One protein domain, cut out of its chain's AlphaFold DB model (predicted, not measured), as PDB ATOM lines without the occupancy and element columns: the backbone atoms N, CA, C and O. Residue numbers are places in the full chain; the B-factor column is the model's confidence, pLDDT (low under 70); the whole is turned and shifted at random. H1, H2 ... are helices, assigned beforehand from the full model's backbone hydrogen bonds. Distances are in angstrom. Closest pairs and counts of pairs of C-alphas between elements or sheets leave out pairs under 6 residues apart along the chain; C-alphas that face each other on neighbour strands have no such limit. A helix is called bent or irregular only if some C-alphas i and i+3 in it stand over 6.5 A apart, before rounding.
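This is residues 4 to 69 of the 72 residues of an uncharacterized protein of Mesorhizobium loti NZP2037 (UniProt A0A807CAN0). What shape do these backbone atoms make? A helical hairpin of H3 and H4 has a long free arm, H1, which sticks out with residues 4 to 17; H1 and H3 make a wide V, with the short helix H2 at its corner, and H4 folds back beside H3. What is it built of? The printed part has 66 residues with four named helices, in the order H1, H2, H3, H4, and no named strand, and its class is all helix. How compact is it? It is only just loose, close to extended, with a radius of gyration of the C-alphas of 15.8 A, and its outline is flat, spanning 46 by 36 by 15 A.

Where does the first helix run? H1 holds residues 4 to 18 and is 20.7 A long from first to last C-alpha, with C-alpha 4 at (22.989, 39.641, -57.522). What comes next? H2 holds residues 20 to 23, 5.3 A from first to last C-alpha. H3 holds residues 27 to 43, is 26.1 A long, and begins with C-alpha 27 at (-3.235, 38.553, -44.246); it is irregular, but only just, with C-alphas 39 and 42 being 6.9 A apart. Which helix is last? H4, the longest by residues, holds residues 46 to 67 and is 32.6 A long, with C-alpha 67 at (-13.684, 35.447, -31.879); it is irregular, with C-alphas 47 and 50 being 7.6 A apart.

What does H1 meet? H1 and H2 meet only through their link, and H1 is apart from H3 and H4. How does H2 stand to the later helices? H2 and H3 only just touch, only at the corner, with 3 pairs of C-alphas within 8 A; H3 takes part with residues 27 to 28 alone, and the closest C-alphas are those of Tyr 21 and Ala 27, 5.1 A apart. H2 and H4 are apart. How do H3 and H4 stand? They form a helical hairpin and touch, with the closest C-alphas, those of Met 41 and Arg 49, 5.9 A apart; H4 touches H3 with residues 49 to 57 alone. They run opposite ways at a shallow tilt of 34 degrees, only just short of steep. What do the backbones show? Every O i to N i+4 pair is within hydrogen-bond range in H1, 11 of 13 are in H3 and 16 of 18 in H4, while H2 is too short for such a pair.

How far does it reach? The two C-alphas farthest apart are those of Phe 4 and Arg 45, at 46.6 A. Residues 62 to 69, of which 62 to 67 belong to H4, also stand free. Is it continuous? The printed part has no cut, and its three links are tight. Where is confidence low? The mean pLDDT of the printed part is 80.1, and residues 19 to 28 and 63 to 69 of this model are under 70.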
ATOM      1  N   PHE A   4      23.438  40.566 -58.569       81.00
ATOM      2  CA  PHE A   4      22.989  39.641 -57.522       81.00
ATOM      3  C   PHE A   4      22.778  40.310 -56.158       81.00
ATOM      4  O   PHE A   4      21.881  39.922 -55.417       81.00
ATOM      5  N   SER A   5      23.567  41.338 -55.837       85.12
ATOM      6  CA  SER A   5      23.417  42.113 -54.602       85.12
ATOM      7  C   SER A   5      22.120  42.920 -54.607       85.12
ATOM      8  O   SER A   5      21.426  42.966 -53.595       85.12
ATOM      9  N   ASP A   6      21.773  43.529 -55.743       89.38
ATOM     10  CA  ASP A   6      20.525  44.286 -55.882       89.38
ATOM     11  C   ASP A   6      19.304  43.366 -55.830       89.38
ATOM     12  O   ASP A   6      18.296  43.693 -55.205       89.38
ATOM     13  N   LEU A   7      19.406  42.179 -56.432       87.69
ATOM     14  CA  LEU A   7      18.346  41.173 -56.399       87.69
ATOM     15  C   LEU A   7      18.106  40.651 -54.975       87.69
ATOM     16  O   LEU A   7      16.961  40.572 -54.535       87.69
ATOM     17  N   ASN A   8      19.180  40.380 -54.229       86.50
ATOM     18  CA  ASN A   8      19.099  39.943 -52.836       86.50
ATOM     19  C   ASN A   8      18.495  41.020 -51.919       86.50
ATOM     20  O   ASN A   8      17.694  40.709 -51.036       86.50
ATOM     21  N   LYS A   9      18.828  42.295 -52.160       90.81
ATOM     22  CA  LYS A   9      18.235  43.425 -51.436       90.81
ATOM     23  C   LYS A   9      16.735  43.530 -51.706       90.81
ATOM     24  O   LYS A   9      15.954  43.544 -50.766       90.81
ATOM     25  N   ARG A  10      16.322  43.510 -52.979       87.06
ATOM     26  CA  ARG A  10      14.898  43.586 -53.354       87.06
ATOM     27  C   ARG A  10      14.086  42.418 -52.800       87.06
ATOM     28  O   ARG A  10      12.951  42.624 -52.388       87.06
ATOM     29  N   LEU A  11      14.658  41.214 -52.772       85.06
ATOM     30  CA  LEU A  11      14.007  40.048 -52.177       85.06
ATOM     31  C   LEU A  11      13.851  40.204 -50.659       85.06
ATOM     32  O   LEU A  11      12.767  39.968 -50.137       85.06
ATOM     33  N   SER A  12      14.905  40.644 -49.969       84.19
ATOM     34  CA  SER A  12      14.862  40.903 -48.523       84.19
ATOM     35  C   SER A  12      13.828  41.975 -48.170       84.19
ATOM     36  O   SER A  12      13.023  41.766 -47.268       84.19
ATOM     37  N   ASP A  13      13.794  43.077 -48.924       85.50
ATOM     38  CA  ASP A  13      12.823  44.160 -48.740       85.50
ATOM     39  C   ASP A  13      11.385  43.662 -48.966       85.50
ATOM     40  O   ASP A  13      10.474  44.008 -48.215       85.50
ATOM     41  N   ASN A  14      11.176  42.799 -49.967       82.00
ATOM     42  CA  ASN A  14       9.864  42.232 -50.267       82.00
ATOM     43  C   ASN A  14       9.395  41.245 -49.186       82.00
ATOM     44  O   ASN A  14       8.252  41.328 -48.744       82.00
ATOM     45  N   ILE A  15      10.280  40.368 -48.701       81.94
ATOM     46  CA  ILE A  15       9.984  39.459 -47.584       81.94
ATOM     47  C   ILE A  15       9.736  40.248 -46.296       81.94
ATOM     48  O   ILE A  15       8.880  39.866 -45.511       81.94
ATOM     49  N   TYR A  16      10.429  41.360 -46.063       76.81
ATOM     50  CA  TYR A  16      10.156  42.192 -44.893       76.81
ATOM     51  C   TYR A  16       8.786  42.883 -44.986       76.81
ATOM     52  O   TYR A  16       8.032  42.888 -44.017       76.81
ATOM     53  N   ALA A  17       8.437  43.419 -46.160       74.19
ATOM     54  CA  ALA A  17       7.169  44.114 -46.380       74.19
ATOM     55  C   ALA A  17       5.953  43.171 -46.415       74.19
ATOM     56  O   ALA A  17       4.883  43.525 -45.925       74.19
ATOM     57  N   HIS A  18       6.117  41.969 -46.971       73.12
ATOM     58  CA  HIS A  18       5.021  41.039 -47.260       73.12
ATOM     59  C   HIS A  18       5.175  39.679 -46.565       73.12
ATOM     60  O   HIS A  18       4.374  38.772 -46.769       73.12
ATOM     61  N   GLY A  19       6.177  39.499 -45.708       63.88
ATOM     62  CA  GLY A  19       6.419  38.228 -45.021       63.88
ATOM     63  C   GLY A  19       5.255  37.794 -44.139       63.88
ATOM     64  O   GLY A  19       5.038  36.598 -43.967       63.88
ATOM     65  N   HIS A  20       4.442  38.740 -43.655       67.69
ATOM     66  CA  HIS A  20       3.251  38.405 -42.880       67.69
ATOM     67  C   HIS A  20       2.213  37.615 -43.700       67.69
ATOM     68  O   HIS A  20       1.495  36.813 -43.111       67.69
ATOM     69  N   TYR A  21       2.173  37.751 -45.036       63.16
ATOM     70  CA  TYR A  21       1.330  36.918 -45.913       63.16
ATOM     71  C   TYR A  21       1.732  35.442 -45.901       63.16
ATOM     72  O   TYR A  21       0.913  34.583 -46.208       63.16
ATOM     73  N   LEU A  22       2.985  35.139 -45.553       63.50
ATOM     74  CA  LEU A  22       3.500  33.770 -45.507       63.50
ATOM     75  C   LEU A  22       3.145  33.057 -44.197       63.50
ATOM     76  O   LEU A  22       3.179  31.831 -44.146       63.50
ATOM     77  N   THR A  23       2.833  33.812 -43.140       64.25
ATOM     78  CA  THR A  23       2.606  33.278 -41.788       64.25
ATOM     79  C   THR A  23       1.191  33.508 -41.263       64.25
ATOM     80  O   THR A  23       0.786  32.820 -40.333       64.25
ATOM     81  N   ASP A  24       0.448  34.465 -41.826       64.44
ATOM     82  CA  ASP A  24      -0.922  34.793 -41.428       64.44
ATOM     83  C   ASP A  24      -1.911  34.444 -42.560       64.44
ATOM     84  O   ASP A  24      -1.963  35.150 -43.572       64.44
ATOM     85  N   PRO A  25      -2.732  33.385 -42.414       64.81
ATOM     86  CA  PRO A  25      -3.731  33.011 -43.416       64.81
ATOM     87  C   PRO A  25      -4.819  34.082 -43.623       64.81
ATOM     88  O   PRO A  25      -5.499  34.064 -44.647       64.81
ATOM     89  N   HIS A  26      -4.955  35.046 -42.707       66.19
ATOM     90  CA  HIS A  26      -5.882  36.177 -42.803       66.19
ATOM     91  C   HIS A  26      -5.213  37.473 -43.270       66.19
ATOM     92  O   HIS A  26      -5.829  38.542 -43.229       66.19
ATOM     93  N   ALA A  27      -3.973  37.402 -43.753       63.69
ATOM     94  CA  ALA A  27      -3.235  38.553 -44.246       63.69
ATOM     95  C   ALA A  27      -3.990  39.326 -45.346       63.69
ATOM     96  O   ALA A  27      -4.083  40.551 -45.289       63.69
ATOM     97  N   SER A  28      -4.632  38.617 -46.284       65.12
ATOM     98  CA  SER A  28      -5.476  39.235 -47.323       65.12
ATOM     99  C   SER A  28      -6.722  39.925 -46.747       65.12
ATOM    100  O   SER A  28      -7.182  40.933 -47.283       65.12
ATOM    101  N   ASP A  29      -7.260  39.430 -45.628       73.25
ATOM    102  CA  ASP A  29      -8.401  40.057 -44.953       73.25
ATOM    103  C   ASP A  29      -7.995  41.354 -44.251       73.25
ATOM    104  O   ASP A  29      -8.813  42.259 -44.098       73.25
ATOM    105  N   ARG A  30      -6.739  41.447 -43.802       77.50
ATOM    106  CA  ARG A  30      -6.185  42.677 -43.231       77.50
ATOM    107  C   ARG A  30      -5.990  43.747 -44.300       77.50
ATOM    108  O   ARG A  30      -6.378  44.885 -44.074       77.50
ATOM    109  N   GLU A  31      -5.466  43.373 -45.460       79.25
ATOM    110  CA  GLU A  31      -5.278  44.281 -46.597       79.25
ATOM    111  C   GLU A  31      -6.615  44.884 -47.062       79.25
ATOM    112  O   GLU A  31      -6.779  46.102 -47.095       79.25
ATOM    113  N   LYS A  32      -7.630  44.036 -47.278       80.62
ATOM    114  CA  LYS A  32      -8.993  44.471 -47.641       80.62
ATOM    115  C   LYS A  32      -9.639  45.357 -46.579       80.62
ATOM    116  O   LYS A  32     -10.403  46.269 -46.901       80.62
ATOM    117  N   LEU A  33      -9.370  45.076 -45.304       83.62
ATOM    118  CA  LEU A  33      -9.844  45.902 -44.203       83.62
ATOM    119  C   LEU A  33      -9.203  47.290 -44.252       83.62
ATOM    120  O   LEU A  33      -9.919  48.280 -44.138       83.62
ATOM    121  N   GLU A  34      -7.883  47.369 -44.420       88.00
ATOM    122  CA  GLU A  34      -7.162  48.640 -44.517       88.00
ATOM    123  C   GLU A  34      -7.651  49.469 -45.714       88.00
ATOM    124  O   GLU A  34      -7.991  50.636 -45.529       88.00
ATOM    125  N   GLU A  35      -7.835  48.850 -46.884       88.50
ATOM    126  CA  GLU A  35      -8.433  49.505 -48.058       88.50
ATOM    127  C   GLU A  35      -9.848  50.031 -47.775       88.50
ATOM    128  O   GLU A  35     -10.178  51.171 -48.103       88.50
ATOM    129  N   THR A  36     -10.690  49.228 -47.117       87.19
ATOM    130  CA  THR A  36     -12.056  49.636 -46.752       87.19
ATOM    131  C   THR A  36     -12.049  50.819 -45.785       87.19
ATOM    132  O   THR A  36     -12.855  51.741 -45.919       87.19
ATOM    133  N   VAL A  37     -11.134  50.825 -44.812       88.94
ATOM    134  CA  VAL A  37     -10.965  51.949 -43.883       88.94
ATOM    135  C   VAL A  37     -10.501  53.194 -44.637       88.94
ATOM    136  O   VAL A  37     -11.037  54.276 -44.401       88.94
ATOM    137  N   ASP A  38      -9.573  53.051 -45.580       91.00
ATOM    138  CA  ASP A  38      -9.059  54.161 -46.380       91.00
ATOM    139  C   ASP A  38     -10.140  54.785 -47.280       91.00
ATOM    140  O   ASP A  38     -10.203  56.012 -47.390       91.00
ATOM    141  N   LEU A  39     -11.081  53.989 -47.806       92.06
ATOM    142  CA  LEU A  39     -12.272  54.490 -48.513       92.06
ATOM    143  C   LEU A  39     -13.190  55.354 -47.631       92.06
ATOM    144  O   LEU A  39     -13.919  56.204 -48.146       92.06
ATOM    145  N   LEU A  40     -13.155  55.167 -46.308       88.56
ATOM    146  CA  LEU A  40     -13.969  55.922 -45.352       88.56
ATOM    147  C   LEU A  40     -13.271  57.192 -44.836       88.56
ATOM    148  O   LEU A  40     -13.934  58.101 -44.329       88.56
ATOM    149  N   MET A  41     -11.949  57.311 -44.989       91.62
ATOM    150  CA  MET A  41     -11.178  58.472 -44.519       91.62
ATOM    151  C   MET A  41     -11.582  59.826 -45.130       91.62
ATOM    152  O   MET A  41     -11.490  60.831 -44.416       91.62
ATOM    153  N   PRO A  42     -12.067  59.923 -46.386       93.81
ATOM    154  CA  PRO A  42     -12.559  61.182 -46.944       93.81
ATOM    155  C   PRO A  42     -13.715  61.811 -46.157       93.81
ATOM    156  O   PRO A  42     -13.813  63.037 -46.130       93.81
ATOM    157  N   PHE A  43     -14.539  61.005 -45.475       92.56
ATOM    158  CA  PHE A  43     -15.658  61.483 -44.648       92.56
ATOM    159  C   PHE A  43     -15.213  62.024 -43.280       92.56
ATOM    160  O   PHE A  43     -15.999  62.648 -42.569       92.56
ATOM    161  N   ILE A  44     -13.950  61.804 -42.907       93.06
ATOM    162  CA  ILE A  44     -13.360  62.272 -41.656       93.06
ATOM    163  C   ILE A  44     -12.601  63.577 -41.904       93.06
ATOM    164  O   ILE A  44     -11.907  63.744 -42.917       93.06
ATOM    165  N   ARG A  45     -12.694  64.500 -40.940       93.06
ATOM    166  CA  ARG A  45     -11.925  65.751 -40.955       93.06
ATOM    167  C   ARG A  45     -10.427  65.462 -41.022       93.06
ATOM    168  O   ARG A  45      -9.949  64.559 -40.334       93.06
ATOM    169  N   SER A  46      -9.683  66.222 -41.828       90.94
ATOM    170  CA  SER A  46      -8.276  65.920 -42.132       90.94
ATOM    171  C   SER A  46      -7.405  65.794 -40.886       90.94
ATOM    172  O   SER A  46      -6.570  64.898 -40.820       90.94
ATOM    173  N   GLU A  47      -7.649  66.632 -39.878       93.62
ATOM    174  CA  GLU A  47      -6.922  66.648 -38.609       93.62
ATOM    175  C   GLU A  47      -7.118  65.374 -37.774       93.62
ATOM    176  O   GLU A  47      -6.292  65.056 -36.924       93.62
ATOM    177  N   SER A  48      -8.201  64.630 -38.018       93.00
ATOM    178  CA  SER A  48      -8.574  63.437 -37.249       93.00
ATOM    179  C   SER A  48      -8.380  62.126 -38.011       93.00
ATOM    180  O   SER A  48      -8.491  61.066 -37.398       93.00
ATOM    181  N   ARG A  49      -8.084  62.159 -39.319       92.00
ATOM    182  CA  ARG A  49      -8.026  60.960 -40.183       92.00
ATOM    183  C   ARG A  49      -7.103  59.882 -39.638       92.00
ATOM    184  O   ARG A  49      -7.530  58.754 -39.432       92.00
ATOM    185  N   GLU A  50      -5.866  60.251 -39.336       92.44
ATOM    186  CA  GLU A  50      -4.853  59.306 -38.867       92.44
ATOM    187  C   GLU A  50      -5.227  58.685 -37.509       92.44
ATOM    188  O   GLU A  50      -5.055  57.487 -37.277       92.44
ATOM    189  N   MET A  51      -5.808  59.482 -36.609       94.81
ATOM    190  CA  MET A  51      -6.304  58.990 -35.325       94.81
ATOM    191  C   MET A  51      -7.461  58.002 -35.517       94.81
ATOM    192  O   MET A  51      -7.443  56.920 -34.930       94.81
ATOM    193  N   VAL A  52      -8.452  58.363 -36.334       91.69
ATOM    194  CA  VAL A  52      -9.645  57.543 -36.583       91.69
ATOM    195  C   VAL A  52      -9.274  56.243 -37.297       91.69
ATOM    196  O   VAL A  52      -9.713  55.178 -36.866       91.69
ATOM    197  N   ARG A  53      -8.390  56.298 -38.302       92.56
ATOM    198  CA  ARG A  53      -7.846  55.122 -38.998       92.56
ATOM    199  C   ARG A  53      -7.263  54.114 -38.011       92.56
ATOM    200  O   ARG A  53      -7.658  52.949 -37.999       92.56
ATOM    201  N   ARG A  54      -6.369  54.574 -37.127       91.88
ATOM    202  CA  ARG A  54      -5.738  53.719 -36.110       91.88
ATOM    203  C   ARG A  54      -6.740  53.141 -35.117       91.88
ATOM    204  O   ARG A  54      -6.614  51.977 -34.746       91.88
ATOM    205  N   GLN A  55      -7.730  53.924 -34.691       89.81
ATOM    206  CA  GLN A  55      -8.759  53.436 -33.772       89.81
ATOM    207  C   GLN A  55      -9.605  52.328 -34.406       89.81
ATOM    208  O   GLN A  55      -9.787  51.289 -33.773       89.81
ATOM    209  N   ILE A  56     -10.064  52.512 -35.648       87.94
ATOM    210  CA  ILE A  56     -10.875  51.515 -36.359       87.94
ATOM    211  C   ILE A  56     -10.086  50.215 -36.538       87.94
ATOM    212  O   ILE A  56     -10.556  49.153 -36.127       87.94
ATOM    213  N   LEU A  57      -8.859  50.294 -37.062       87.69
ATOM    214  CA  LEU A  57      -8.008  49.113 -37.248       87.69
ATOM    215  C   LEU A  57      -7.704  48.413 -35.916       87.69
ATOM    216  O   LEU A  57      -7.767  47.188 -35.829       87.69
ATOM    217  N   GLY A  58      -7.453  49.182 -34.852       83.88
ATOM    218  CA  GLY A  58      -7.237  48.639 -33.514       83.88
ATOM    219  C   GLY A  58      -8.467  47.933 -32.930       83.88
ATOM    220  O   GLY A  58      -8.315  46.920 -32.253       83.88
ATOM    221  N   ILE A  59      -9.680  48.438 -33.179       84.56
ATOM    222  CA  ILE A  59     -10.934  47.797 -32.743       84.56
ATOM    223  C   ILE A  59     -11.128  46.463 -33.466       84.56
ATOM    224  O   ILE A  59     -11.393  45.451 -32.820       84.56
ATOM    225  N   VAL A  60     -10.966  46.445 -34.789       81.25
ATOM    226  CA  VAL A  60     -11.181  45.232 -35.588       81.25
ATOM    227  C   VAL A  60     -10.153  44.153 -35.253       81.25
ATOM    228  O   VAL A  60     -10.525  42.990 -35.111       81.25
ATOM    229  N   ALA A  61      -8.889  44.533 -35.044       76.62
ATOM    230  CA  ALA A  61      -7.857  43.600 -34.599       76.62
ATOM    231  C   ALA A  61      -8.235  42.932 -33.265       76.62
ATOM    232  O   ALA A  61      -8.147  41.715 -33.139       76.62
ATOM    233  N   ARG A  62      -8.720  43.709 -32.284       75.81
ATOM    234  CA  ARG A  62      -9.152  43.170 -30.984       75.81
ATOM    235  C   ARG A  62     -10.329  42.203 -31.103       75.81
ATOM    236  O   ARG A  62     -10.297  41.162 -30.458       75.81
ATOM    237  N   ASN A  63     -11.323  42.511 -31.936       68.19
ATOM    238  CA  ASN A  63     -12.480  41.628 -32.125       68.19
ATOM    239  C   ASN A  63     -12.095  40.314 -32.820       68.19
ATOM    240  O   ASN A  63     -12.475  39.256 -32.332       68.19
ATOM    241  N   LYS A  64     -11.238  40.349 -33.854       65.62
ATOM    242  CA  LYS A  64     -10.709  39.119 -34.479       65.62
ATOM    243  C   LYS A  64     -10.009  38.201 -33.472       65.62
ATOM    244  O   LYS A  64     -10.139  36.986 -33.559       65.62
ATOM    245  N   HIS A  65      -9.281  38.763 -32.506       58.25
ATOM    246  CA  HIS A  65      -8.663  37.977 -31.433       58.25
ATOM    247  C   HIS A  65      -9.674  37.437 -30.410       58.25
ATOM    248  O   HIS A  65      -9.414  36.408 -29.794       58.25
ATOM    249  N   GLN A  66     -10.809  38.110 -30.216       54.75
ATOM    250  CA  GLN A  66     -11.861  37.673 -29.300       54.75
ATOM    251  C   GLN A  66     -12.690  36.518 -29.882       54.75
ATOM    252  O   GLN A  66     -12.995  35.577 -29.155       54.75
ATOM    253  N   ASP A  67     -12.979  36.538 -31.187       54.59
ATOM    254  CA  ASP A  67     -13.684  35.447 -31.879       54.59
ATOM    255  C   ASP A  67     -12.880  34.131 -31.883       54.59
ATOM    256  O   ASP A  67     -13.457  33.049 -31.832       54.59
ATOM    257  N   LEU A  68     -11.544  34.210 -31.864       52.72
ATOM    258  CA  LEU A  68     -10.657  33.042 -31.751       52.72
ATOM    259  C   LEU A  68     -10.617  32.427 -30.337       52.72
ATOM    260  O   LEU A  68     -10.159  31.299 -30.192       52.72
ATOM    261  N   ASN A  69     -11.090  33.141 -29.309       50.84
ATOM    262  CA  ASN A  69     -11.072  32.713 -27.900       50.84
ATOM    263  C   ASN A  69     -12.441  32.235 -27.378       50.84
ATOM    264  O   ASN A  69     -12.574  31.938 -26.195       50.84
TER     265      ASN A  69